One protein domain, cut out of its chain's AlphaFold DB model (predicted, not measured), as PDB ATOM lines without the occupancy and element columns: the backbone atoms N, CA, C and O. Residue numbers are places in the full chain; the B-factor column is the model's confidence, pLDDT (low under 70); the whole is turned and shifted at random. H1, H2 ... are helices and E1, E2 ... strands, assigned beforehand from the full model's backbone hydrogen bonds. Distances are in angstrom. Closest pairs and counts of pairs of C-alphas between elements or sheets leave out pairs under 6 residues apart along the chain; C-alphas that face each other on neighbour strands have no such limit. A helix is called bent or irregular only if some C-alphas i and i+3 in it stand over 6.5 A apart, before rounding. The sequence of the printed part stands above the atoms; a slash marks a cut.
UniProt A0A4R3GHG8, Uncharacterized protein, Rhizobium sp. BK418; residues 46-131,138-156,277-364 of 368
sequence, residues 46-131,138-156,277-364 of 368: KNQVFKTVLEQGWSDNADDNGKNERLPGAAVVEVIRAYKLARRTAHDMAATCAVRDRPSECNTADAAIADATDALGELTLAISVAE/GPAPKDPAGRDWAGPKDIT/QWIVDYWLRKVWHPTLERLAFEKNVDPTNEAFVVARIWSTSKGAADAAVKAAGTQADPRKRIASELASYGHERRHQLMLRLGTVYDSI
ATOM      1  N   LYS A  46      -5.012 -54.128  16.113       90.38
ATOM      2  CA  LYS A  46      -5.916 -55.065  16.780       90.38
ATOM      3  C   LYS A  46      -5.163 -56.219  17.450       90.38
ATOM      4  O   LYS A  46      -5.290 -56.444  18.645       90.38
ATOM      5  N   ASN A  47      -4.277 -56.893  16.717       88.38
ATOM      6  CA  ASN A  47      -3.529 -58.034  17.250       88.38
ATOM      7  C   ASN A  47      -2.624 -57.644  18.430       88.38
ATOM      8  O   ASN A  47      -2.348 -58.474  19.300       88.38
ATOM      9  N   GLN A  48      -2.151 -56.396  18.470       89.06
ATOM     10  CA  GLN A  48      -1.341 -55.881  19.574       89.06
ATOM     11  C   GLN A  48      -2.188 -55.660  20.835       89.06
ATOM     12  O   GLN A  48      -1.757 -56.026  21.934       89.06
ATOM     13  N   VAL A  49      -3.402 -55.118  20.683       88.88
ATOM     14  CA  VAL A  49      -4.358 -54.945  21.788       88.88
ATOM     15  C   VAL A  49      -4.779 -56.297  22.335       88.88
ATOM     16  O   VAL A  49      -4.616 -56.531  23.533       88.88
ATOM     17  N   PHE A  50      -5.208 -57.214  21.470       89.56
ATOM     18  CA  PHE A  50      -5.580 -58.563  21.871       89.56
ATOM     19  C   PHE A  50      -4.447 -59.256  22.626       89.56
ATOM     20  O   PHE A  50      -4.651 -59.751  23.731       89.56
ATOM     21  N   LYS A  51      -3.219 -59.218  22.092       90.50
ATOM     22  CA  LYS A  51      -2.043 -59.771  22.775       90.50
ATOM     23  C   LYS A  51      -1.848 -59.155  24.164       90.50
ATOM     24  O   LYS A  51      -1.637 -59.893  25.120       90.50
ATOM     25  N   THR A  52      -1.960 -57.834  24.280       89.19
ATOM     26  CA  THR A  52      -1.851 -57.133  25.569       89.19
ATOM     27  C   THR A  52      -2.929 -57.605  26.545       89.19
ATOM     28  O   THR A  52      -2.647 -57.833  27.716       89.19
ATOM     29  N   VAL A  53      -4.160 -57.801  26.073       86.38
ATOM     30  CA  VAL A  53      -5.265 -58.319  26.887       86.38
ATOM     31  C   VAL A  53      -4.979 -59.750  27.362       86.38
ATOM     32  O   VAL A  53      -5.139 -60.047  28.549       86.38
ATOM     33  N   LEU A  54      -4.492 -60.626  26.476       85.44
ATOM     34  CA  LEU A  54      -4.110 -61.994  26.840       85.44
ATOM     35  C   LEU A  54      -3.025 -62.014  27.923       85.44
ATOM     36  O   LEU A  54      -3.160 -62.717  28.924       85.44
ATOM     37  N   GLU A  55      -1.980 -61.202  27.754       85.38
ATOM     38  CA  GLU A  55      -0.846 -61.125  28.683       85.38
ATOM     39  C   GLU A  55      -1.233 -60.584  30.069       85.38
ATOM     40  O   GLU A  55      -0.569 -60.908  31.052       85.38
ATOM     41  N   GLN A  56      -2.305 -59.789  30.170       83.56
ATOM     42  CA  GLN A  56      -2.739 -59.178  31.434       83.56
ATOM     43  C   GLN A  56      -3.804 -59.973  32.195       83.56
ATOM     44  O   GLN A  56      -3.978 -59.747  33.394       83.56
ATOM     45  N   GLY A  57      -4.531 -60.895  31.555       76.00
ATOM     46  CA  GLY A  57      -5.581 -61.624  32.274       76.00
ATOM     47  C   GLY A  57      -6.287 -62.755  31.537       76.00
ATOM     48  O   GLY A  57      -6.840 -63.632  32.195       76.00
ATOM     49  N   TRP A  58      -6.274 -62.792  30.204       81.88
ATOM     50  CA  TRP A  58      -6.886 -63.888  29.435       81.88
ATOM     51  C   TRP A  58      -5.813 -64.891  28.996       81.88
ATOM     52  O   TRP A  58      -5.497 -65.010  27.822       81.88
ATOM     53  N   SER A  59      -5.197 -65.589  29.949       77.94
ATOM     54  CA  SER A  59      -4.152 -66.576  29.633       77.94
ATOM     55  C   SER A  59      -4.721 -67.967  29.331       77.94
ATOM     56  O   SER A  59      -5.830 -68.303  29.738       77.94
ATOM     57  N   ASP A  60      -3.906 -68.810  28.698       79.44
ATOM     58  CA  ASP A  60      -4.128 -70.249  28.469       79.44
ATOM     59  C   ASP A  60      -4.237 -71.087  29.760       79.44
ATOM     60  O   ASP A  60      -4.522 -72.282  29.729       79.44
ATOM     61  N   ASN A  61      -4.022 -70.466  30.918       79.12
ATOM     62  CA  ASN A  61      -4.104 -71.098  32.228       79.12
ATOM     63  C   ASN A  61      -5.169 -70.462  33.133       79.12
ATOM     64  O   ASN A  61      -5.373 -70.933  34.257       79.12
ATOM     65  N   ALA A  62      -5.839 -69.402  32.673       76.44
ATOM     66  CA  ALA A  62      -6.868 -68.722  33.444       76.44
ATOM     67  C   ALA A  62      -8.188 -69.506  33.397       76.44
ATOM     68  O   ALA A  62      -8.628 -69.957  32.343       76.44
ATOM     69  N   ASP A  63      -8.818 -69.667  34.562       77.19
ATOM     70  CA  ASP A  63     -10.195 -70.169  34.678       77.19
ATOM     71  C   ASP A  63     -11.210 -69.031  34.847       77.19
ATOM     72  O   ASP A  63     -12.375 -69.184  34.492       77.19
ATOM     73  N   ASP A  64     -10.748 -67.893  35.369       74.88
ATOM     74  CA  ASP A  64     -11.526 -66.686  35.616       74.88
ATOM     75  C   ASP A  64     -10.648 -65.446  35.434       74.88
ATOM     76  O   ASP A  64      -9.427 -65.493  35.616       74.88
ATOM     77  N   ASN A  65     -11.309 -64.317  35.185       71.06
ATOM     78  CA  ASN A  65     -10.755 -62.980  35.347       71.06
ATOM     79  C   ASN A  65     -11.617 -62.149  36.319       71.06
ATOM     80  O   ASN A  65     -12.715 -62.542  36.721       71.06
ATOM     81  N   GLY A  66     -11.116 -60.993  36.729       64.06
ATOM     82  CA  GLY A  66     -11.696 -60.119  37.747       64.06
ATOM     83  C   GLY A  66     -10.787 -59.911  38.962       64.06
ATOM     84  O   GLY A  66     -11.272 -59.537  40.028       64.06
ATOM     85  N   LYS A  67      -9.478 -60.169  38.836       72.50
ATOM     86  CA  LYS A  67      -8.467 -59.961  39.885       72.50
ATOM     87  C   LYS A  67      -7.734 -58.626  39.709       72.50
ATOM     88  O   LYS A  67      -6.512 -58.567  39.827       72.50
ATOM     89  N   ASN A  68      -8.484 -57.541  39.482       82.06
ATOM     90  CA  ASN A  68      -7.946 -56.192  39.261       82.06
ATOM     91  C   ASN A  68      -6.990 -56.138  38.051       82.06
ATOM     92  O   ASN A  68      -5.925 -55.525  38.115       82.06
ATOM     93  N   GLU A  69      -7.389 -56.766  36.943       88.56
ATOM     94  CA  GLU A  69      -6.693 -56.668  35.661       88.56
ATOM     95  C   GLU A  69      -6.606 -55.207  35.216       88.56
ATOM     96  O   GLU A  69      -7.535 -54.409  35.412       88.56
ATOM     97  N   ARG A  70      -5.466 -54.846  34.624       92.88
ATOM     98  CA  ARG A  70      -5.199 -53.491  34.146       92.88
ATOM     99  C   ARG A  70      -4.473 -53.531  32.817       92.88
ATOM    100  O   ARG A  70      -3.510 -54.271  32.655       92.88
ATOM    101  N   LEU A  71      -4.897 -52.674  31.899       94.75
ATOM    102  CA  LEU A  71      -4.151 -52.421  30.672       94.75
ATOM    103  C   LEU A  71      -3.054 -51.378  30.920       94.75
ATOM    104  O   LEU A  71      -3.287 -50.432  31.678       94.75
ATOM    105  N   PRO A  72      -1.885 -51.486  30.268       95.56
ATOM    106  CA  PRO A  72      -0.895 -50.415  30.271       95.56
ATOM    107  C   PRO A  72      -1.480 -49.131  29.667       95.56
ATOM    108  O   PRO A  72      -2.020 -49.141  28.559       95.56
ATOM    109  N   GLY A  73      -1.348 -48.004  30.367       95.75
ATOM    110  CA  GLY A  73      -1.877 -46.714  29.918       95.75
ATOM    111  C   GLY A  73      -1.278 -46.256  28.588       95.75
ATOM    112  O   GLY A  73      -1.984 -45.674  27.767       95.75
ATOM    113  N   ALA A  74      -0.008 -46.587  28.330       94.12
ATOM    114  CA  ALA A  74       0.646 -46.318  27.051       94.12
ATOM    115  C   ALA A  74      -0.060 -47.017  25.873       94.12
ATOM    116  O   ALA A  74      -0.338 -46.363  24.870       94.12
ATOM    117  N   ALA A  75      -0.431 -48.293  26.031       94.00
ATOM    118  CA  ALA A  75      -1.145 -49.055  25.005       94.00
ATOM    119  C   ALA A  75      -2.544 -48.472  24.739       94.00
ATOM    120  O   ALA A  75      -2.946 -48.299  23.592       94.00
ATOM    121  N   VAL A  76      -3.269 -48.079  25.796       95.56
ATOM    122  CA  VAL A  76      -4.577 -47.411  25.659       95.56
ATOM    123  C   VAL A  76      -4.449 -46.105  24.867       95.56
ATOM    124  O   VAL A  76      -5.257 -45.821  23.980       95.56
ATOM    125  N   VAL A  77      -3.421 -45.307  25.168       94.94
ATOM    126  CA  VAL A  77      -3.173 -44.029  24.494       94.94
ATOM    127  C   VAL A  77      -2.817 -44.223  23.023       94.94
ATOM    128  O   VAL A  77      -3.311 -43.477  22.174       94.94
ATOM    129  N   GLU A  78      -1.968 -45.200  22.723       94.19
ATOM    130  CA  GLU A  78      -1.542 -45.530  21.364       94.19
ATOM    131  C   GLU A  78      -2.732 -45.875  20.469       94.19
ATOM    132  O   GLU A  78      -2.908 -45.249  19.422       94.19
ATOM    133  N   VAL A  79      -3.612 -46.770  20.922       95.38
ATOM    134  CA  VAL A  79      -4.792 -47.187  20.154       95.38
ATOM    135  C   VAL A  79      -5.725 -46.016  19.872       95.38
ATOM    136  O   VAL A  79      -6.175 -45.834  18.742       95.38
ATOM    137  N   ILE A  80      -5.999 -45.177  20.875       96.06
ATOM    138  CA  ILE A  80      -6.882 -44.016  20.701       96.06
ATOM    139  C   ILE A  80      -6.275 -43.009  19.718       96.06
ATOM    140  O   ILE A  80      -6.995 -42.465  18.875       96.06
ATOM    141  N   ARG A  81      -4.961 -42.756  19.790       95.19
ATOM    142  CA  ARG A  81      -4.277 -41.879  18.825       95.19
ATOM    143  C   ARG A  81      -4.337 -42.452  17.416       95.19
ATOM    144  O   ARG A  81      -4.673 -41.703  16.498       95.19
ATOM    145  N   ALA A  82      -4.052 -43.743  17.261       94.06
ATOM    146  CA  ALA A  82      -4.083 -44.434  15.980       94.06
ATOM    147  C   ALA A  82      -5.481 -44.390  15.353       94.06
ATOM    148  O   ALA A  82      -5.616 -43.977  14.205       94.06
ATOM    149  N   TYR A  83      -6.533 -44.675  16.128       95.50
ATOM    150  CA  TYR A  83      -7.920 -44.548  15.675       95.50
ATOM    151  C   TYR A  83      -8.261 -43.127  15.228       95.50
ATOM    152  O   TYR A  83      -8.767 -42.922  14.123       95.50
ATOM    153  N   LYS A  84      -7.948 -42.118  16.051       94.44
ATOM    154  CA  LYS A  84      -8.216 -40.721  15.691       94.44
ATOM    155  C   LYS A  84      -7.478 -40.324  14.416       94.44
ATOM    156  O   LYS A  84      -8.043 -39.591  13.607       94.44
ATOM    157  N   LEU A  85      -6.218 -40.734  14.261       93.56
ATOM    158  CA  LEU A  85      -5.417 -40.459  13.070       93.56
ATOM    159  C   LEU A  85      -6.014 -41.136  11.833       93.56
ATOM    160  O   LEU A  85      -6.363 -40.430  10.891       93.56
ATOM    161  N   ALA A  86      -6.223 -42.454  11.879       92.75
ATOM    162  CA  ALA A  86      -6.801 -43.227  10.782       92.75
ATOM    163  C   ALA A  86      -8.150 -42.653  10.335       92.75
ATOM    164  O   ALA A  86      -8.422 -42.541   9.143       92.75
ATOM    165  N   ARG A  87      -8.972 -42.198  11.286       92.25
ATOM    166  CA  ARG A  87     -10.266 -41.589  10.988       92.25
ATOM    167  C   ARG A  87     -10.152 -40.253  10.259       92.25
ATOM    168  O   ARG A  87     -10.918 -40.018   9.329       92.25
ATOM    169  N   ARG A  88      -9.229 -39.375  10.673       90.75
ATOM    170  CA  ARG A  88      -8.963 -38.120   9.946       90.75
ATOM    171  C   ARG A  88      -8.479 -38.418   8.534       90.75
ATOM    172  O   ARG A  88      -9.040 -37.885   7.589       90.75
ATOM    173  N   THR A  89      -7.514 -39.325   8.399       90.38
ATOM    174  CA  THR A  89      -6.986 -39.740   7.097       90.38
ATOM    175  C   THR A  89      -8.088 -40.286   6.191       90.38
ATOM    176  O   THR A  89      -8.207 -39.834   5.059       90.38
ATOM    177  N   ALA A  90      -8.941 -41.185   6.688       89.62
ATOM    178  CA  ALA A  90     -10.065 -41.723   5.925       89.62
ATOM    179  C   ALA A  90     -11.051 -40.624   5.490       89.62
ATOM    180  O   ALA A  90     -11.486 -40.605   4.341       89.62
ATOM    181  N   HIS A  91     -11.359 -39.666   6.370       89.06
ATOM    182  CA  HIS A  91     -12.216 -38.527   6.038       89.06
ATOM    183  C   HIS A  91     -11.609 -37.634   4.940       89.06
ATOM    184  O   HIS A  91     -12.281 -37.313   3.960       89.06
ATOM    185  N   ASP A  92     -10.334 -37.263   5.070       88.75
ATOM    186  CA  ASP A  92      -9.642 -36.409   4.095       88.75
ATOM    187  C   ASP A  92      -9.485 -37.118   2.738       88.75
ATOM    188  O   ASP A  92      -9.573 -36.505   1.666       88.75
ATOM    189  N   MET A  93      -9.311 -38.440   2.772       86.69
ATOM    190  CA  MET A  93      -9.214 -39.267   1.577       86.69
ATOM    191  C   MET A  93     -10.563 -39.519   0.916       86.69
ATOM    192  O   MET A  93     -10.594 -39.553  -0.310       86.69
ATOM    193  N   ALA A  94     -11.678 -39.597   1.648       85.12
ATOM    194  CA  ALA A  94     -13.007 -39.807   1.065       85.12
ATOM    195  C   ALA A  94     -13.350 -38.762  -0.016       85.12
ATOM    196  O   ALA A  94     -13.820 -39.112  -1.100       85.12
ATOM    197  N   ALA A  95     -13.026 -37.485   0.226       80.50
ATOM    198  CA  ALA A  95     -13.213 -36.417  -0.760       80.50
ATOM    199  C   ALA A  95     -12.294 -36.569  -1.989       80.50
ATOM    200  O   ALA A  95     -12.676 -36.221  -3.106       80.50
ATOM    201  N   THR A  96     -11.087 -37.104  -1.798       82.31
ATOM    202  CA  THR A  96     -10.098 -37.306  -2.868       82.31
ATOM    203  C   THR A  96     -10.423 -38.541  -3.716       82.31
ATOM    204  O   THR A  96     -10.336 -38.488  -4.943       82.31
ATOM    205  N   CYS A  97     -10.844 -39.626  -3.069       79.75
ATOM    206  CA  CYS A  97     -11.222 -40.907  -3.665       79.75
ATOM    207  C   CYS A  97     -12.477 -40.800  -4.537       79.75
ATOM    208  O   CYS A  97     -12.561 -41.455  -5.569       79.75
ATOM    209  N   ALA A  98     -13.426 -39.928  -4.179       72.25
ATOM    210  CA  ALA A  98     -14.612 -39.676  -4.999       72.25
ATOM    211  C   ALA A  98     -14.296 -38.980  -6.339       72.25
ATOM    212  O   ALA A  98     -15.101 -39.030  -7.267       72.25
ATOM    213  N   VAL A  99     -13.143 -38.306  -6.440       74.50
ATOM    214  CA  VAL A  99     -12.781 -37.454  -7.588       74.50
ATOM    215  C   VAL A  99     -11.665 -38.063  -8.437       74.50
ATOM    216  O   VAL A  99     -11.560 -37.757  -9.624       74.50
ATOM    217  N   ARG A 100     -10.798 -38.894  -7.851       61.31
ATOM    218  CA  ARG A 100      -9.605 -39.431  -8.516       61.31
ATOM    219  C   ARG A 100      -9.616 -40.951  -8.511       61.31
ATOM    220  O   ARG A 100      -9.818 -41.570  -7.476       61.31
ATOM    221  N   ASP A 101      -9.279 -41.517  -9.663       72.44
ATOM    222  CA  ASP A 101      -9.154 -42.952  -9.936       72.44
ATOM    223  C   ASP A 101      -7.907 -43.554  -9.233       72.44
ATOM    224  O   ASP A 101      -6.962 -44.028  -9.863       72.44
ATOM    225  N   ARG A 102      -7.837 -43.447  -7.895       71.88
ATOM    226  CA  ARG A 102      -6.723 -43.916  -7.043       71.88
ATOM    227  C   ARG A 102      -7.164 -45.007  -6.054       71.88
ATOM    228  O   ARG A 102      -7.053 -44.818  -4.842       71.88
ATOM    229  N   PRO A 103      -7.627 -46.172  -6.535       78.00
ATOM    230  CA  PRO A 103      -8.223 -47.202  -5.683       78.00
ATOM    231  C   PRO A 103      -7.263 -47.766  -4.618       78.00
ATOM    232  O   PRO A 103      -7.701 -48.119  -3.529       78.00
ATOM    233  N   SER A 104      -5.953 -47.825  -4.883       78.38
ATOM    234  CA  SER A 104      -4.974 -48.394  -3.940       78.38
ATOM    235  C   SER A 104      -4.752 -47.543  -2.682       78.38
ATOM    236  O   SER A 104      -4.630 -48.094  -1.586       78.38
ATOM    237  N   GLU A 105      -4.715 -46.214  -2.820       79.31
ATOM    238  CA  GLU A 105      -4.596 -45.286  -1.688       79.31
ATOM    239  C   GLU A 105      -5.852 -45.389  -0.802       79.31
ATOM    240  O   GLU A 105      -5.738 -45.556   0.412       79.31
ATOM    241  N   CYS A 106      -7.043 -45.402  -1.413       81.81
ATOM    242  CA  CYS A 106      -8.326 -45.529  -0.711       81.81
ATOM    243  C   CYS A 106      -8.431 -46.848   0.071       81.81
ATOM    244  O   CYS A 106      -8.703 -46.830   1.268       81.81
ATOM    245  N   ASN A 107      -8.075 -47.976  -0.557       85.56
ATOM    246  CA  ASN A 107      -8.072 -49.287   0.101       85.56
ATOM    247  C   ASN A 107      -7.156 -49.330   1.335       85.56
ATOM    248  O   ASN A 107      -7.449 -50.026   2.305       85.56
ATOM    249  N   THR A 108      -6.038 -48.595   1.307       88.38
ATOM    250  CA  THR A 108      -5.094 -48.543   2.432       88.38
ATOM    251  C   THR A 108      -5.678 -47.760   3.608       88.38
ATOM    252  O   THR A 108      -5.559 -48.197   4.752       88.38
ATOM    253  N   ALA A 109      -6.334 -46.628   3.340       88.50
ATOM    254  CA  ALA A 109      -6.995 -45.835   4.373       88.50
ATOM    255  C   ALA A 109      -8.174 -46.585   5.004       88.50
ATOM    256  O   ALA A 109      -8.293 -46.593   6.229       88.50
ATOM    257  N   ASP A 110      -8.978 -47.267   4.184       89.12
ATOM    258  CA  ASP A 110     -10.105 -48.089   4.633       89.12
ATOM    259  C   ASP A 110      -9.636 -49.257   5.512       89.12
ATOM    260  O   ASP A 110     -10.189 -49.497   6.586       89.12
ATOM    261  N   ALA A 111      -8.563 -49.945   5.109       91.25
ATOM    262  CA  ALA A 111      -7.964 -51.003   5.917       91.25
ATOM    263  C   ALA A 111      -7.418 -50.470   7.254       91.25
ATOM    264  O   ALA A 111      -7.621 -51.096   8.293       91.25
ATOM    265  N   ALA A 112      -6.768 -49.299   7.247       92.44
ATOM    266  CA  ALA A 112      -6.220 -48.689   8.456       92.44
ATOM    267  C   ALA A 112      -7.316 -48.259   9.447       92.44
ATOM    268  O   ALA A 112      -7.182 -48.494  10.650       92.44
ATOM    269  N   ILE A 113      -8.411 -47.650   8.971       94.00
ATOM    270  CA  ILE A 113      -9.528 -47.292   9.856       94.00
ATOM    271  C   ILE A 113     -10.289 -48.528  10.337       94.00
ATOM    272  O   ILE A 113     -10.722 -48.534  11.488       94.00
ATOM    273  N   ALA A 114     -10.416 -49.581   9.524       94.31
ATOM    274  CA  ALA A 114     -11.014 -50.842   9.958       94.31
ATOM    275  C   ALA A 114     -10.205 -51.479  11.101       94.31
ATOM    276  O   ALA A 114     -10.758 -51.721  12.172       94.31
ATOM    277  N   ASP A 115      -8.889 -51.641  10.930       95.31
ATOM    278  CA  ASP A 115      -8.000 -52.197  11.964       95.31
ATOM    279  C   ASP A 115      -8.014 -51.357  13.253       95.31
ATOM    280  O   ASP A 115      -8.164 -51.884  14.357       95.31
ATOM    281  N   ALA A 116      -7.953 -50.026  13.133       95.50
ATOM    282  CA  ALA A 116      -8.022 -49.154  14.300       95.50
ATOM    283  C   ALA A 116      -9.405 -49.150  14.977       95.50
ATOM    284  O   ALA A 116      -9.500 -48.947  16.190       95.50
ATOM    285  N   THR A 117     -10.480 -49.373  14.216       96.44
ATOM    286  CA  THR A 117     -11.842 -49.516  14.752       96.44
ATOM    287  C   THR A 117     -11.977 -50.807  15.550       96.44
ATOM    288  O   THR A 117     -12.547 -50.772  16.643       96.44
ATOM    289  N   ASP A 118     -11.426 -51.915  15.056       96.50
ATOM    290  CA  ASP A 118     -11.389 -53.190  15.776       96.50
ATOM    291  C   ASP A 118     -10.587 -53.061  17.072       96.50
ATOM    292  O   ASP A 118     -11.093 -53.400  18.140       96.50
ATOM    293  N   ALA A 119      -9.383 -52.485  17.005       96.38
ATOM    294  CA  ALA A 119      -8.535 -52.258  18.174       96.38
ATOM    295  C   ALA A 119      -9.234 -51.407  19.251       96.38
ATOM    296  O   ALA A 119      -9.153 -51.694  20.449       96.38
ATOM    297  N   LEU A 120      -9.970 -50.368  18.839       96.94
ATOM    298  CA  LEU A 120     -10.769 -49.559  19.758       96.94
ATOM    299  C   LEU A 120     -11.954 -50.350  20.344       96.94
ATOM    300  O   LEU A 120     -12.313 -50.165  21.513       96.94
ATOM    301  N   GLY A 121     -12.547 -51.247  19.559       96.12
ATOM    302  CA  GLY A 121     -13.559 -52.190  20.025       96.12
ATOM    303  C   GLY A 121     -13.012 -53.134  21.096       96.12
ATOM    304  O   GLY A 121     -13.646 -53.302  22.135       96.12
ATOM    305  N   GLU A 122     -11.808 -53.674  20.920       95.06
ATOM    306  CA  GLU A 122     -11.157 -54.526  21.923       95.06
ATOM    307  C   GLU A 122     -10.877 -53.776  23.232       95.06
ATOM    308  O   GLU A 122     -11.165 -54.289  24.317       95.06
ATOM    309  N   LEU A 123     -10.418 -52.520  23.155       95.31
ATOM    310  CA  LEU A 123     -10.311 -51.664  24.341       95.31
ATOM    311  C   LEU A 123     -11.664 -51.429  25.014       95.31
ATOM    312  O   LEU A 123     -11.755 -51.424  26.243       95.31
ATOM    313  N   THR A 124     -12.722 -51.250  24.224       95.12
ATOM    314  CA  THR A 124     -14.092 -51.105  24.733       95.12
ATOM    315  C   THR A 124     -14.542 -52.373  25.451       95.12
ATOM    316  O   THR A 124     -15.123 -52.297  26.539       95.12
ATOM    317  N   LEU A 125     -14.239 -53.544  24.892       92.50
ATOM    318  CA  LEU A 125     -14.527 -54.829  25.511       92.50
ATOM    319  C   LEU A 125     -13.789 -54.980  26.847       92.50
ATOM    320  O   LEU A 125     -14.413 -55.326  27.846       92.50
ATOM    321  N   ALA A 126     -12.500 -54.653  26.911       91.81
ATOM    322  CA  ALA A 126     -11.733 -54.749  28.150       91.81
ATOM    323  C   ALA A 126     -12.188 -53.724  29.211       91.81
ATOM    324  O   ALA A 126     -12.553 -54.089  30.326       91.81
ATOM    325  N   ILE A 127     -12.213 -52.431  28.879       92.94
ATOM    326  CA  ILE A 127     -12.415 -51.356  29.865       92.94
ATOM    327  C   ILE A 127     -13.893 -51.171  30.210       92.94
ATOM    328  O   ILE A 127     -14.240 -51.025  31.380       92.94
ATOM    329  N   SER A 128     -14.780 -51.166  29.214       90.00
ATOM    330  CA  SER A 128     -16.201 -50.891  29.452       90.00
ATOM    331  C   SER A 128     -16.964 -52.166  29.804       90.00
ATOM    332  O   SER A 128     -17.804 -52.136  30.707       90.00
ATOM    333  N   VAL A 129     -16.701 -53.285  29.111       87.88
ATOM    334  CA  VAL A 129     -17.430 -54.558  29.308       87.88
ATOM    335  C   VAL A 129     -16.857 -55.390  30.439       87.88
ATOM    336  O   VAL A 129     -17.605 -55.670  31.376       87.88
ATOM    337  N   ALA A 130     -15.570 -55.731  30.384       87.00
ATOM    338  CA  ALA A 130     -14.886 -56.481  31.436       87.00
ATOM    339  C   ALA A 130     -14.568 -55.621  32.672       87.00
ATOM    340  O   ALA A 130     -14.142 -56.141  33.699       87.00
ATOM    341  N   GLU A 131     -14.798 -54.304  32.586       89.38
ATOM    342  CA  GLU A 131     -14.556 -53.330  33.656       89.38
ATOM    343  C   GLU A 131     -13.074 -53.264  34.088       89.38
ATOM    344  O   GLU A 131     -12.770 -52.792  35.185       89.38
ATOM    345  N   GLY A 138       2.134 -42.188  34.391       90.62
ATOM    346  CA  GLY A 138       2.196 -40.730  34.468       90.62
ATOM    347  C   GLY A 138       0.844 -40.110  34.835       90.62
ATOM    348  O   GLY A 138      -0.005 -40.795  35.409       90.62
ATOM    349  N   PRO A 139       0.615 -38.819  34.518       90.44
ATOM    350  CA  PRO A 139      -0.653 -38.156  34.808       90.44
ATOM    351  C   PRO A 139      -1.827 -38.889  34.154       90.44
ATOM    352  O   PRO A 139      -1.955 -38.922  32.931       90.44
ATOM    353  N   ALA A 140      -2.688 -39.470  34.983       93.94
ATOM    354  CA  ALA A 140      -3.920 -40.093  34.534       93.94
ATOM    355  C   ALA A 140      -5.011 -39.029  34.331       93.94
ATOM    356  O   ALA A 140      -5.101 -38.086  35.129       93.94
ATOM    357  N   PRO A 141      -5.900 -39.181  33.334       95.62
ATOM    358  CA  PRO A 141      -7.145 -38.430  33.336       95.62
ATOM    359  C   PRO A 141      -7.960 -38.790  34.586       95.62
ATOM    360  O   PRO A 141      -7.853 -39.896  35.127       95.62
ATOM    361  N   LYS A 142      -8.802 -37.857  35.042       96.44
ATOM    362  CA  LYS A 142      -9.677 -38.074  36.200       96.44
ATOM    363  C   LYS A 142     -10.534 -39.327  35.978       96.44
ATOM    364  O   LYS A 142     -11.303 -39.359  35.026       96.44
ATOM    365  N   ASP A 143     -10.431 -40.321  36.864       96.94
ATOM    366  CA  ASP A 143     -11.289 -41.514  36.821       96.94
ATOM    367  C   ASP A 143     -12.727 -41.120  37.192       96.94
ATOM    368  O   ASP A 143     -12.958 -40.727  38.343       96.94
ATOM    369  N   PRO A 144     -13.713 -41.239  36.283       95.81
ATOM    370  CA  PRO A 144     -15.102 -40.919  36.606       95.81
ATOM    371  C   PRO A 144     -15.643 -41.775  37.757       95.81
ATOM    372  O   PRO A 144     -16.466 -41.313  38.545       95.81
ATOM    373  N   ALA A 145     -15.148 -43.009  37.902       93.62
ATOM    374  CA  ALA A 145     -15.560 -43.916  38.969       93.62
ATOM    375  C   ALA A 145     -14.895 -43.622  40.320       93.62
ATOM    376  O   ALA A 145     -15.319 -44.191  41.325       93.62
ATOM    377  N   GLY A 146     -13.866 -42.765  40.358       94.88
ATOM    378  CA  GLY A 146     -13.136 -42.433  41.581       94.88
ATOM    379  C   GLY A 146     -12.450 -43.639  42.228       94.88
ATOM    380  O   GLY A 146     -12.428 -43.741  43.450       94.88
ATOM    381  N   ARG A 147     -11.947 -44.587  41.424       92.50
ATOM    382  CA  ARG A 147     -11.274 -45.806  41.905       92.50
ATOM    383  C   ARG A 147      -9.831 -45.894  41.420       92.50
ATOM    384  O   ARG A 147      -9.323 -47.001  41.267       92.50
ATOM    385  N   ASP A 148      -9.209 -44.760  41.117       94.12
ATOM    386  CA  ASP A 148      -7.835 -44.677  40.608       94.12
ATOM    387  C   ASP A 148      -7.573 -45.645  39.449       94.12
ATOM    388  O   ASP A 148      -6.559 -46.343  39.411       94.12
ATOM    389  N   TRP A 149      -8.544 -45.745  38.534       95.12
ATOM    390  CA  TRP A 149      -8.474 -46.644  37.384       95.12
ATOM    391  C   TRP A 149      -8.292 -48.126  37.745       95.12
ATOM    392  O   TRP A 149      -7.878 -48.915  36.905       95.12
ATOM    393  N   ALA A 150      -8.633 -48.544  38.965       92.50
ATOM    394  CA  ALA A 150      -8.660 -49.951  39.339       92.50
ATOM    395  C   ALA A 150      -9.810 -50.697  38.646       92.50
ATOM    396  O   ALA A 150     -10.907 -50.139  38.470       92.50
ATOM    397  N   GLY A 151      -9.562 -51.962  38.303       88.25
ATOM    398  CA  GLY A 151     -10.614 -52.910  37.945       88.25
ATOM    399  C   GLY A 151     -11.386 -53.392  39.185       88.25
ATOM    400  O   GLY A 151     -11.116 -52.941  40.308       88.25
ATOM    401  N   PRO A 152     -12.362 -54.298  39.017       81.75
ATOM    402  CA  PRO A 152     -13.009 -54.991  40.122       81.75
ATOM    403  C   PRO A 152     -11.985 -55.652  41.050       81.75
ATOM    404  O   PRO A 152     -10.982 -56.203  40.601       81.75
ATOM    405  N   LYS A 153     -12.227 -55.570  42.363       79.81
ATOM    406  CA  LYS A 153     -11.378 -56.212  43.384       79.81
ATOM    407  C   LYS A 153     -11.748 -57.673  43.619       79.81
ATOM    408  O   LYS A 153     -10.977 -58.400  44.239       79.81
ATOM    409  N   ASP A 154     -12.939 -58.062  43.189       75.19
ATOM    410  CA  ASP A 154     -13.472 -59.397  43.359       75.19
ATOM    411  C   ASP A 154     -14.188 -59.843  42.082       75.19
ATOM    412  O   ASP A 154     -14.687 -59.034  41.295       75.19
ATOM    413  N   ILE A 155     -14.257 -61.160  41.923       70.12
ATOM    414  CA  ILE A 155     -14.889 -61.845  40.794       70.12
ATOM    415  C   ILE A 155     -16.427 -61.788  40.829       70.12
ATOM    416  O   ILE A 155     -17.084 -62.406  40.010       70.12
ATOM    417  N   THR A 156     -17.039 -61.127  41.809       70.31
ATOM    418  CA  THR A 156     -18.504 -60.975  41.899       70.31
ATOM    419  C   THR A 156     -18.978 -59.626  41.375       70.31
ATOM    420  O   THR A 156     -20.179 -59.403  41.188       70.31
ATOM    421  N   GLN A 277      -9.522 -65.496  20.408       91.56
ATOM    422  CA  GLN A 277      -9.573 -64.530  19.305       91.56
ATOM    423  C   GLN A 277     -10.941 -64.562  18.623       91.56
ATOM    424  O   GLN A 277     -11.537 -63.511  18.387       91.56
ATOM    425  N   TRP A 278     -11.475 -65.759  18.366       93.56
ATOM    426  CA  TRP A 278     -12.796 -65.928  17.775       93.56
ATOM    427  C   TRP A 278     -13.880 -65.250  18.611       93.56
ATOM    428  O   TRP A 278     -14.726 -64.562  18.051       93.56
ATOM    429  N   ILE A 279     -13.846 -65.376  19.942       91.62
ATOM    430  CA  ILE A 279     -14.814 -64.732  20.845       91.62
ATOM    431  C   ILE A 279     -14.763 -63.206  20.704       91.62
ATOM    432  O   ILE A 279     -15.812 -62.556  20.634       91.62
ATOM    433  N   VAL A 280     -13.561 -62.632  20.636       92.00
ATOM    434  CA  VAL A 280     -13.367 -61.189  20.438       92.00
ATOM    435  C   VAL A 280     -13.895 -60.755  19.074       92.00
ATOM    436  O   VAL A 280     -14.728 -59.851  19.000       92.00
ATOM    437  N   ASP A 281     -13.510 -61.449  18.005       93.69
ATOM    438  CA  ASP A 281     -13.970 -61.173  16.640       93.69
ATOM    439  C   ASP A 281     -15.485 -61.326  16.502       93.69
ATOM    440  O   ASP A 281     -16.161 -60.571  15.797       93.69
ATOM    441  N   TYR A 282     -16.049 -62.310  17.192       93.06
ATOM    442  CA  TYR A 282     -17.478 -62.533  17.248       93.06
ATOM    443  C   TYR A 282     -18.183 -61.341  17.901       93.06
ATOM    444  O   TYR A 282     -19.151 -60.822  17.342       93.06
ATOM    445  N   TRP A 283     -17.680 -60.843  19.032       93.19
ATOM    446  CA  TRP A 283     -18.238 -59.660  19.689       93.19
ATOM    447  C   TRP A 283     -18.088 -58.388  18.864       93.19
ATOM    448  O   TRP A 283     -19.052 -57.627  18.757       93.19
ATOM    449  N   LEU A 284     -16.935 -58.183  18.222       94.50
ATOM    450  CA  LEU A 284     -16.728 -57.037  17.339       94.50
ATOM    451  C   LEU A 284     -17.800 -57.012  16.240       94.50
ATOM    452  O   LEU A 284     -18.522 -56.025  16.088       94.50
ATOM    453  N   ARG A 285     -18.004 -58.145  15.554       94.25
ATOM    454  CA  ARG A 285     -19.008 -58.286  14.485       94.25
ATOM    455  C   ARG A 285     -20.453 -58.191  14.964       94.25
ATOM    456  O   ARG A 285     -21.302 -57.697  14.229       94.25
ATOM    457  N   LYS A 286     -20.777 -58.730  16.143       92.31
ATOM    458  CA  LYS A 286     -22.170 -58.841  16.614       92.31
ATOM    459  C   LYS A 286     -22.624 -57.684  17.497       92.31
ATOM    460  O   LYS A 286     -23.830 -57.515  17.667       92.31
ATOM    461  N   VAL A 287     -21.692 -56.915  18.057       92.75
ATOM    462  CA  VAL A 287     -21.986 -55.844  19.016       92.75
ATOM    463  C   VAL A 287     -21.319 -54.538  18.611       92.75
ATOM    464  O   VAL A 287     -22.023 -53.544  18.439       92.75
ATOM    465  N   TRP A 288     -19.997 -54.514  18.442       95.00
ATOM    466  CA  TRP A 288     -19.258 -53.261  18.247       95.00
ATOM    467  C   TRP A 288     -19.595 -52.558  16.930       95.00
ATOM    468  O   TRP A 288     -20.117 -51.442  16.961       95.00
ATOM    469  N   HIS A 289     -19.377 -53.212  15.784       94.56
ATOM    470  CA  HIS A 289     -19.671 -52.599  14.484       94.56
ATOM    471  C   HIS A 289     -21.155 -52.255  14.322       94.56
ATOM    472  O   HIS A 289     -21.436 -51.107  13.986       94.56
ATOM    473  N   PRO A 290     -22.116 -53.139  14.671       92.75
ATOM    474  CA  PRO A 290     -23.531 -52.778  14.617       92.75
ATOM    475  C   PRO A 290     -23.897 -51.581  15.506       92.75
ATOM    476  O   PRO A 290     -24.801 -50.818  15.169       92.75
ATOM    477  N   THR A 291     -23.211 -51.395  16.641       93.12
ATOM    478  CA  THR A 291     -23.401 -50.213  17.498       93.12
ATOM    479  C   THR A 291     -22.912 -48.947  16.798       93.12
ATOM    480  O   THR A 291     -23.642 -47.957  16.756       93.12
ATOM    481  N   LEU A 292     -21.701 -48.975  16.233       93.06
ATOM    482  CA  LEU A 292     -21.133 -47.839  15.506       93.06
ATOM    483  C   LEU A 292     -21.978 -47.463  14.290       93.06
ATOM    484  O   LEU A 292     -22.319 -46.295  14.134       93.06
ATOM    485  N   GLU A 293     -22.340 -48.447  13.468       90.38
ATOM    486  CA  GLU A 293     -23.191 -48.268  12.291       90.38
ATOM    487  C   GLU A 293     -24.497 -47.584  12.680       90.38
ATOM    488  O   GLU A 293     -24.821 -46.518  12.159       90.38
ATOM    489  N   ARG A 294     -25.210 -48.144  13.662       87.06
ATOM    490  CA  ARG A 294     -26.482 -47.594  14.131       87.06
ATOM    491  C   ARG A 294     -26.368 -46.132  14.555       87.06
ATOM    492  O   ARG A 294     -27.215 -45.329  14.179       87.06
ATOM    493  N   LEU A 295     -25.341 -45.787  15.328       88.69
ATOM    494  CA  LEU A 295     -25.160 -44.421  15.818       88.69
ATOM    495  C   LEU A 295     -24.687 -43.459  14.714       88.69
ATOM    496  O   LEU A 295     -25.058 -42.286  14.736       88.69
ATOM    497  N   ALA A 296     -23.910 -43.944  13.741       84.12
ATOM    498  CA  ALA A 296     -23.437 -43.158  12.603       84.12
ATOM    499  C   ALA A 296     -24.561 -42.828  11.607       84.12
ATOM    500  O   ALA A 296     -24.640 -41.698  11.132       84.12
ATOM    501  N   PHE A 297     -25.464 -43.776  11.322       61.94
ATOM    502  CA  PHE A 297     -26.600 -43.550  10.415       61.94
ATOM    503  C   PHE A 297     -27.552 -42.459  10.908       61.94
ATOM    504  O   PHE A 297     -28.213 -41.799  10.107       61.94
ATOM    505  N   GLU A 298     -27.634 -42.257  12.219       60.62
ATOM    506  CA  GLU A 298     -28.560 -41.291  12.791       60.62
ATOM    507  C   GLU A 298     -28.011 -39.848  12.771       60.62
ATOM    508  O   GLU A 298     -28.813 -38.916  12.897       60.62
ATOM    509  N   LYS A 299     -26.679 -39.616  12.702       57.47
ATOM    510  CA  LYS A 299     -26.082 -38.323  13.128       57.47
ATOM    511  C   LYS A 299     -24.774 -37.951  12.396       57.47
ATOM    512  O   LYS A 299     -23.817 -38.710  12.385       57.47
ATOM    513  N   ASN A 300     -24.668 -36.701  11.925       63.12
ATOM    514  CA  ASN A 300     -23.433 -36.075  11.393       63.12
ATOM    515  C   ASN A 300     -22.390 -35.724  12.490       63.12
ATOM    516  O   ASN A 300     -21.702 -34.708  12.404       63.12
ATOM    517  N   VAL A 301     -22.306 -36.501  13.570       71.69
ATOM    518  CA  VAL A 301     -21.417 -36.245  14.718       71.69
ATOM    519  C   VAL A 301     -20.648 -37.517  15.030       71.69
ATOM    520  O   VAL A 301     -21.155 -38.608  14.802       71.69
ATOM    521  N   ASP A 302     -19.436 -37.385  15.569       83.25
ATOM    522  CA  ASP A 302     -18.665 -38.526  16.043       83.25
ATOM    523  C   ASP A 302     -19.442 -39.344  17.105       83.25
ATOM    524  O   ASP A 302     -19.654 -38.834  18.209       83.25
ATOM    525  N   PRO A 303     -19.848 -40.600  16.806       89.12
ATOM    526  CA  PRO A 303     -20.610 -41.418  17.740       89.12
ATOM    527  C   PRO A 303     -19.726 -42.183  18.735       89.12
ATOM    528  O   PRO A 303     -20.255 -42.912  19.565       89.12
ATOM    529  N   THR A 304     -18.396 -42.072  18.672       93.06
ATOM    530  CA  THR A 304     -17.475 -42.988  19.364       93.06
ATOM    531  C   THR A 304     -17.688 -43.037  20.883       93.06
ATOM    532  O   THR A 304     -17.780 -44.125  21.448       93.06
ATOM    533  N   ASN A 305     -17.850 -41.890  21.555       93.62
ATOM    534  CA  ASN A 305     -18.091 -41.872  23.007       93.62
ATOM    535  C   ASN A 305     -19.428 -42.515  23.404       93.62
ATOM    536  O   ASN A 305     -19.510 -43.200  24.423       93.62
ATOM    537  N   GLU A 306     -20.465 -42.293  22.599       94.44
ATOM    538  CA  GLU A 306     -21.794 -42.891  22.771       94.44
ATOM    539  C   GLU A 306     -21.719 -44.405  22.531       94.44
ATOM    540  O   GLU A 306     -22.217 -45.198  23.329       94.44
ATOM    541  N   ALA A 307     -20.958 -44.831  21.518       95.56
ATOM    542  CA  ALA A 307     -20.741 -46.235  21.198       95.56
ATOM    543  C   ALA A 307     -20.099 -47.018  22.353       95.56
ATOM    544  O   ALA A 307     -20.501 -48.154  22.598       95.56
ATOM    545  N   PHE A 308     -19.166 -46.430  23.114       96.19
ATOM    546  CA  PHE A 308     -18.583 -47.094  24.292       96.19
ATOM    547  C   PHE A 308     -19.636 -47.469  25.343       96.19
ATOM    548  O   PHE A 308     -19.569 -48.542  25.950       96.19
ATOM    549  N   VAL A 309     -20.618 -46.589  25.548       95.44
ATOM    550  CA  VAL A 309     -21.713 -46.774  26.504       95.44
ATOM    551  C   VAL A 309     -22.738 -47.755  25.944       95.44
ATOM    552  O   VAL A 309     -23.069 -48.745  26.603       95.44
ATOM    553  N   VAL A 310     -23.195 -47.540  24.712       95.00
ATOM    554  CA  VAL A 310     -24.228 -48.371  24.083       95.00
ATOM    555  C   VAL A 310     -23.742 -49.803  23.869       95.00
ATOM    556  O   VAL A 310     -24.471 -50.733  24.213       95.00
ATOM    557  N   ALA A 311     -22.503 -50.024  23.418       94.38
ATOM    558  CA  ALA A 311     -21.950 -51.371  23.251       94.38
ATOM    559  C   ALA A 311     -21.898 -52.135  24.586       94.38
ATOM    560  O   ALA A 311     -22.152 -53.346  24.650       94.38
ATOM    561  N   ARG A 312     -21.643 -51.425  25.693       92.56
ATOM    562  CA  ARG A 312     -21.685 -52.004  27.038       92.56
ATOM    563  C   ARG A 312     -23.098 -52.385  27.476       92.56
ATOM    564  O   ARG A 312     -23.270 -53.442  28.101       92.56
ATOM    565  N   ILE A 313     -24.088 -51.545  27.178       93.19
ATOM    566  CA  ILE A 313     -25.504 -51.827  27.449       93.19
ATOM    567  C   ILE A 313     -25.970 -53.005  26.597       93.19
ATOM    568  O   ILE A 313     -26.601 -53.918  27.123       93.19
ATOM    569  N   TRP A 314     -25.598 -53.038  25.317       91.62
ATOM    570  CA  TRP A 314     -25.954 -54.110  24.388       91.62
ATOM    571  C   TRP A 314     -25.384 -55.436  24.862       91.62
ATOM    572  O   TRP A 314     -26.105 -56.429  24.954       91.62
ATOM    573  N   SER A 315     -24.130 -55.423  25.312       87.94
ATOM    574  CA  SER A 315     -23.528 -56.577  25.969       87.94
ATOM    575  C   SER A 315     -24.338 -57.020  27.199       87.94
ATOM    576  O   SER A 315     -24.195 -58.140  27.651       87.94
ATOM    577  N   THR A 316     -25.176 -56.194  27.835       85.31
ATOM    578  CA  THR A 316     -26.115 -56.644  28.891       85.31
ATOM    579  C   THR A 316     -27.436 -57.122  28.336       85.31
ATOM    580  O   THR A 316     -27.908 -58.174  28.743       85.31
ATOM    581  N   SER A 317     -28.039 -56.380  27.421       86.62
ATOM    582  CA  SER A 317     -29.295 -56.750  26.791       86.62
ATOM    583  C   SER A 317     -29.467 -55.929  25.524       86.62
ATOM    584  O   SER A 317     -29.430 -54.698  25.574       86.62
ATOM    585  N   LYS A 318     -29.722 -56.606  24.399       88.19
ATOM    586  CA  LYS A 318     -30.072 -55.937  23.141       88.19
ATOM    587  C   LYS A 318     -31.285 -55.020  23.322       88.19
ATOM    588  O   LYS A 318     -31.223 -53.859  22.944       88.19
ATOM    589  N   GLY A 319     -32.339 -55.501  23.986       90.50
ATOM    590  CA  GLY A 319     -33.536 -54.698  24.248       90.50
ATOM    591  C   GLY A 319     -33.264 -53.481  25.142       90.50
ATOM    592  O   GLY A 319     -33.848 -52.423  24.926       90.50
ATOM    593  N   ALA A 320     -32.342 -53.595  26.105       92.12
ATOM    594  CA  ALA A 320     -31.927 -52.447  26.912       92.12
ATOM    595  C   ALA A 320     -31.132 -51.424  26.087       92.12
ATOM    596  O   ALA A 320     -31.319 -50.226  26.274       92.12
ATOM    597  N   ALA A 321     -30.282 -51.874  25.158       92.38
ATOM    598  CA  ALA A 321     -29.568 -50.977  24.249       92.38
ATOM    599  C   ALA A 321     -30.524 -50.286  23.274       92.38
ATOM    600  O   ALA A 321     -30.421 -49.080  23.072       92.38
ATOM    601  N   ASP A 322     -31.502 -51.021  22.738       92.31
ATOM    602  CA  ASP A 322     -32.554 -50.462  21.889       92.31
ATOM    603  C   ASP A 322     -33.336 -49.365  22.624       92.31
ATOM    604  O   ASP A 322     -33.575 -48.291  22.066       92.31
ATOM    605  N   ALA A 323     -33.704 -49.616  23.883       94.56
ATOM    606  CA  ALA A 323     -34.374 -48.638  24.733       94.56
ATOM    607  C   ALA A 323     -33.481 -47.424  25.038       94.56
ATOM    608  O   ALA A 323     -33.960 -46.295  24.950       94.56
ATOM    609  N   ALA A 324     -32.195 -47.641  25.327       94.12
ATOM    610  CA  ALA A 324     -31.240 -46.578  25.622       94.12
ATOM    611  C   ALA A 324     -31.041 -45.630  24.430       94.12
ATOM    612  O   ALA A 324     -31.231 -44.424  24.579       94.12
ATOM    613  N   VAL A 325     -30.767 -46.170  23.235       92.69
ATOM    614  CA  VAL A 325     -30.628 -45.367  22.006       92.69
ATOM    615  C   VAL A 325     -31.926 -44.608  21.711       92.69
ATOM    616  O   VAL A 325     -31.909 -43.414  21.415       92.69
ATOM    617  N   LYS A 326     -33.087 -45.262  21.873       92.56
ATOM    618  CA  LYS A 326     -34.391 -44.603  21.712       92.56
ATOM    619  C   LYS A 326     -34.594 -43.459  22.714       92.56
ATOM    620  O   LYS A 326     -35.158 -42.432  22.343       92.56
ATOM    621  N   ALA A 327     -34.151 -43.622  23.960       92.06
ATOM    622  CA  ALA A 327     -34.258 -42.600  24.998       92.06
ATOM    623  C   ALA A 327     -33.370 -41.375  24.718       92.06
ATOM    624  O   ALA A 327     -33.760 -40.257  25.054       92.06
ATOM    625  N   ALA A 328     -32.211 -41.561  24.076       88.94
ATOM    626  CA  ALA A 328     -31.363 -40.458  23.621       88.94
ATOM    627  C   ALA A 328     -32.044 -39.593  22.545       88.94
ATOM    628  O   ALA A 328     -31.830 -38.378  22.487       88.94
ATOM    629  N   GLY A 329     -32.878 -40.216  21.704       85.25
ATOM    630  CA  GLY A 329     -33.661 -39.552  20.667       85.25
ATOM    631  C   GLY A 329     -32.809 -38.702  19.718       85.25
ATOM    632  O   GLY A 329     -31.680 -39.048  19.362       85.25
ATOM    633  N   THR A 330     -33.347 -37.547  19.323       83.19
ATOM    634  CA  THR A 330     -32.721 -36.618  18.367       83.19
ATOM    635  C   THR A 330     -31.824 -35.563  19.025       83.19
ATOM    636  O   THR A 330     -31.503 -34.552  18.400       83.19
ATOM    637  N   GLN A 331     -31.410 -35.748  20.285       85.69
ATOM    638  CA  GLN A 331     -30.592 -34.743  20.969       85.69
ATOM    639  C   GLN A 331     -29.248 -34.505  20.260       85.69
ATOM    640  O   GLN A 331     -28.474 -35.431  20.021       85.69
ATOM    641  N   ALA A 332     -28.939 -33.240  19.970       84.19
ATOM    642  CA  ALA A 332     -27.710 -32.870  19.268       84.19
ATOM    643  C   ALA A 332     -26.449 -33.009  20.143       84.19
ATOM    644  O   ALA A 332     -25.396 -33.393  19.640       84.19
ATOM    645  N   ASP A 333     -26.558 -32.733  21.448       88.12
ATOM    646  CA  ASP A 333     -25.441 -32.766  22.401       88.12
ATOM    647  C   ASP A 333     -25.096 -34.213  22.815       88.12
ATOM    648  O   ASP A 333     -25.908 -34.852  23.497       88.12
ATOM    649  N   PRO A 334     -23.897 -34.730  22.474       88.06
ATOM    650  CA  PRO A 334     -23.483 -36.086  22.833       88.06
ATOM    651  C   PRO A 334     -23.508 -36.368  24.337       88.06
ATOM    652  O   PRO A 334     -23.841 -37.476  24.751       88.06
ATOM    653  N   ARG A 335     -23.210 -35.374  25.185       91.25
ATOM    654  CA  ARG A 335     -23.196 -35.576  26.643       91.25
ATOM    655  C   ARG A 335     -24.597 -35.812  27.186       91.25
ATOM    656  O   ARG A 335     -24.784 -36.659  28.058       91.25
ATOM    657  N   LYS A 336     -25.586 -35.082  26.664       93.25
ATOM    658  CA  LYS A 336     -26.988 -35.276  27.050       93.25
ATOM    659  C   LYS A 336     -27.532 -36.605  26.543       93.25
ATOM    660  O   LYS A 336     -28.272 -37.250  27.276       93.25
ATOM    661  N   ARG A 337     -27.121 -37.039  25.346       92.44
ATOM    662  CA  ARG A 337     -27.459 -38.373  24.828       92.44
ATOM    663  C   ARG A 337     -26.962 -39.477  25.744       92.44
ATOM    664  O   ARG A 337     -27.782 -40.227  26.261       92.44
ATOM    665  N   ILE A 338     -25.665 -39.483  26.044       95.00
ATOM    666  CA  ILE A 338     -25.059 -40.461  26.956       95.00
ATOM    667  C   ILE A 338     -25.768 -40.458  28.319       95.00
ATOM    668  O   ILE A 338     -26.063 -41.515  28.875       95.00
ATOM    669  N   ALA A 339     -26.099 -39.281  28.861       95.56
ATOM    670  CA  ALA A 339     -26.844 -39.189  30.115       95.56
ATOM    671  C   ALA A 339     -28.240 -39.841  30.025       95.56
ATOM    672  O   ALA A 339     -28.630 -40.564  30.942       95.56
ATOM    673  N   SER A 340     -28.974 -39.626  28.928       95.31
ATOM    674  CA  SER A 340     -30.276 -40.255  28.673       95.31
ATOM    675  C   SER A 340     -30.179 -41.774  28.494       95.31
ATOM    676  O   SER A 340     -31.009 -42.502  29.036       95.31
ATOM    677  N   GLU A 341     -29.160 -42.264  27.789       95.62
ATOM    678  CA  GLU A 341     -28.910 -43.700  27.598       95.62
ATOM    679  C   GLU A 341     -28.644 -44.403  28.927       95.62
ATOM    680  O   GLU A 341     -29.259 -45.424  29.240       95.62
ATOM    681  N   LEU A 342     -27.756 -43.823  29.738       96.00
ATOM    682  CA  LEU A 342     -27.430 -44.329  31.067       96.00
ATOM    683  C   LEU A 342     -28.663 -44.314  31.975       96.00
ATOM    684  O   LEU A 342     -28.970 -45.321  32.614       96.00
ATOM    685  N   ALA A 343     -29.424 -43.216  31.989       95.69
ATOM    686  CA  ALA A 343     -30.666 -43.133  32.754       95.69
ATOM    687  C   ALA A 343     -31.671 -44.224  32.341       95.69
ATOM    688  O   ALA A 343     -32.257 -44.873  33.206       95.69
ATOM    689  N   SER A 344     -31.818 -44.483  31.038       95.75
ATOM    690  CA  SER A 344     -32.690 -45.548  30.528       95.75
ATOM    691  C   SER A 344     -32.210 -46.953  30.897       95.75
ATOM    692  O   SER A 344     -33.032 -47.858  31.018       95.75
ATOM    693  N   TYR A 345     -30.902 -47.162  31.046       93.94
ATOM    694  CA  TYR A 345     -30.344 -48.454  31.437       93.94
ATOM    695  C   TYR A 345     -30.593 -48.775  32.922       93.94
ATOM    696  O   TYR A 345     -30.703 -49.944  33.282       93.94
ATOM    697  N   GLY A 346     -30.705 -47.759  33.788       89.31
ATOM    698  CA  GLY A 346     -31.154 -47.914  35.180       89.31
ATOM    699  C   GLY A 346     -30.132 -48.525  36.151       89.31
ATOM    700  O   GLY A 346     -30.473 -48.836  37.292       89.31
ATOM    701  N   HIS A 347     -28.866 -48.690  35.746       84.56
ATOM    702  CA  HIS A 347     -27.796 -49.251  36.584       84.56
ATOM    703  C   HIS A 347     -26.831 -48.173  37.091       84.56
ATOM    704  O   HIS A 347     -25.626 -48.226  36.827       84.56
ATOM    705  N   GLU A 348     -27.342 -47.229  37.882       87.50
ATOM    706  CA  GLU A 348     -26.623 -46.012  38.296       87.50
ATOM    707  C   GLU A 348     -25.223 -46.261  38.871       87.50
ATOM    708  O   GLU A 348     -24.270 -45.555  38.546       87.50
ATOM    709  N   ARG A 349     -25.059 -47.336  39.654       84.81
ATOM    710  CA  ARG A 349     -23.766 -47.721  40.251       84.81
ATOM    711  C   ARG A 349     -22.671 -48.024  39.221       84.81
ATOM    712  O   ARG A 349     -21.495 -48.001  39.576       84.81
ATOM    713  N   ARG A 350     -23.040 -48.347  37.977       85.88
ATOM    714  CA  ARG A 350     -22.114 -48.679  36.885       85.88
ATOM    715  C   ARG A 350     -21.881 -47.519  35.921       85.88
ATOM    716  O   ARG A 350     -20.920 -47.581  35.163       85.88
ATOM    717  N   HIS A 351     -22.691 -46.459  35.965       93.25
ATOM    718  CA  HIS A 351     -22.614 -45.359  34.996       93.25
ATOM    719  C   HIS A 351     -21.206 -44.765  34.917       93.25
ATOM    720  O   HIS A 351     -20.663 -44.606  33.832       93.25
ATOM    721  N   GLN A 352     -20.567 -44.535  36.063       93.62
ATOM    722  CA  GLN A 352     -19.222 -43.963  36.089       93.62
ATOM    723  C   GLN A 352     -18.146 -44.886  35.494       93.62
ATOM    724  O   GLN A 352     -17.208 -44.406  34.867       93.62
ATOM    725  N   LEU A 353     -18.289 -46.208  35.625       91.44
ATOM    726  CA  LEU A 353     -17.366 -47.157  34.987       91.44
ATOM    727  C   LEU A 353     -17.509 -47.112  33.462       91.44
ATOM    728  O   LEU A 353     -16.512 -47.112  32.750       91.44
ATOM    729  N   MET A 354     -18.742 -46.991  32.968       93.31
ATOM    730  CA  MET A 354     -19.043 -46.926  31.534       93.31
ATOM    731  C   MET A 354     -18.507 -45.651  30.861       93.31
ATOM    732  O   MET A 354     -18.302 -45.639  29.653       93.31
ATOM    733  N   LEU A 355     -18.247 -44.592  31.634       95.81
ATOM    734  CA  LEU A 355     -17.712 -43.317  31.143       95.81
ATOM    735  C   LEU A 355     -16.178 -43.271  31.064       95.81
ATOM    736  O   LEU A 355     -15.622 -42.300  30.543       95.81
ATOM    737  N   ARG A 356     -15.478 -44.291  31.577       96.06
ATOM    738  CA  ARG A 356     -14.009 -44.329  31.632       96.06
ATOM    739  C   ARG A 356     -13.379 -44.168  30.254       96.06
ATOM    740  O   ARG A 356     -12.615 -43.227  30.044       96.06
ATOM    741  N   LEU A 357     -13.726 -45.037  29.304       96.06
ATOM    742  CA  LEU A 357     -13.098 -45.007  27.984       96.06
ATOM    743  C   LEU A 357     -13.368 -43.687  27.252       96.06
ATOM    744  O   LEU A 357     -12.441 -43.121  26.679       96.06
ATOM    745  N   GLY A 358     -14.581 -43.134  27.370       96.25
ATOM    746  CA  GLY A 358     -14.899 -41.824  26.795       96.25
ATOM    747  C   GLY A 358     -14.086 -40.680  27.411       96.25
ATOM    748  O   GLY A 358     -13.602 -39.802  26.706       96.25
ATOM    749  N   THR A 359     -13.831 -40.735  28.721       96.31
ATOM    750  CA  THR A 359     -12.990 -39.740  29.409       96.31
ATOM    751  C   THR A 359     -11.543 -39.775  28.913       96.31
ATOM    752  O   THR A 359     -10.929 -38.728  28.706       96.31
ATOM    753  N   VAL A 360     -10.993 -40.971  28.684       95.94
ATOM    754  CA  VAL A 360      -9.642 -41.124  28.118       95.94
ATOM    755  C   VAL A 360      -9.625 -40.666  26.666       95.94
ATOM    756  O   VAL A 360      -8.750 -39.885  26.289       95.94
ATOM    757  N   TYR A 361     -10.617 -41.088  25.879       96.25
ATOM    758  CA  TYR A 361     -10.772 -40.700  24.483       96.25
ATOM    759  C   TYR A 361     -10.791 -39.179  24.316       96.25
ATOM    760  O   TYR A 361     -10.043 -38.655  23.493       96.25
ATOM    761  N   ASP A 362     -11.553 -38.454  25.134       94.75
ATOM    762  CA  ASP A 362     -11.628 -36.990  25.083       94.75
ATOM    763  C   ASP A 362     -10.326 -36.301  25.516       94.75
ATOM    764  O   ASP A 362      -9.978 -35.242  24.991       94.75
ATOM    765  N   SER A 363      -9.584 -36.896  26.454       94.50
ATOM    766  CA  SER A 363      -8.334 -36.316  26.966       94.50
ATOM    767  C   SER A 363      -7.167 -36.395  25.977       94.50
ATOM    768  O   SER A 363      -6.230 -35.598  26.045       94.50
ATOM    769  N   ILE A 364      -7.213 -37.348  25.044       93.56
ATOM    770  CA  ILE A 364      -6.126 -37.600  24.101       93.56
ATOM    771  C   ILE A 364      -6.351 -36.773  22.845       93.56
ATOM    772  O   ILE A 364      -7.296 -36.999  22.088       93.56
TER     773      ILE A 364
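What this domain is: This is residues 46 to 131, 138 to 156 and 277 to 364 of the 368 residues of an uncharacterized protein of Rhizobium sp. BK418 (UniProt A0A4R3GHG8). A long helical hairpin, H2 and H3, runs out from a cluster of shorter helices, and its turn, residues 99 to 104, sticks out free. Beside the other half of H3 sit H1 on one side and H4a, H5 and H9 elsewhere round it; H5, H6 and H7 make an up-and-down bundle, each helix running against the one before. The 193 printed residues have nine named helices and one named strand, in the order H1 E1 H2 H3 H4 H5 H6 H7 H8 H9, and the class is mostly helix. The whole is compact, with a radius of gyration of the C-alphas of 17.1 A and spans of 56 by 40 by 34 A.

Where its parts are: Find C-alpha 46 at (-5.916, -55.065, 16.780); H1 runs from there to residue 56, 15.5 A. Residues 70 to 72 are E1, which pairs with no named strand. H2, residues 73 to 97, is 35.3 A long, and H3, residues 103 to 129, is 36.9 A, ending at (-17.430, -54.558, 29.308). H4, residues 277 to 298, was assigned as one helix by its hydrogen bonds but is bent, with C-alphas 286 and 289 7.1 A apart; its arms are H4a, 277 to 286, and H4b, 289 to 298. Then come H5, 304 to 314, H6, 318 to 328, H7, 334 to 345, 16.6 A, H8, 348 to 354, irregular with C-alphas 349 and 352 7.2 A apart, and H9, 356 to 363, with C-alpha 363 at (-8.334, -36.316, 26.966).

How they stand to each other: Start at H5, the hub. It touches H7 at a shallow tilt of 7 degrees, the same way, closest at C-alphas 306 and 338, 5.8 A. It touches H9 at 5 degrees, a shallow tilt, opposite ways, at C-alphas 305 and 358, 5.0 A; H4b at C-alphas 292 and 307, 5.9 A; and only just H8, with 3 pairs of C-alphas within 8 A. The hairpin of H6 and H7 has its closest C-alphas, 324 and 341, 4.2 A apart. H3 touches H5 with residues 124 to 129 alone, and H1 with 115 to 126 alone, at C-alphas 46 and 119, 4.1 A. In the hairpin of H2 and H3 the tilt is 33 degrees, only just short of steep. Each O i to N i+4 pair is within hydrogen-bond range in H1, H3, H4a, H6, H7 and H9; H2 has 19 of 21, H4b 5 of 6, H5 5 of 7, and H8 1 of 3, beside 3 of 4 O i to N i+3 pairs.

The domain as a whole: The C-alphas of Asp 101 and Asp 154, the two farthest apart, are 55.9 A apart. Two cuts leave out residues 132 to 137, a gap of 21.0 A, and 157 to 276, a gap of 24.6 A. Of the links printed whole, H1 to E1 is long. Residues 66, 100 and 297 to 300 are under 70 in pLDDT.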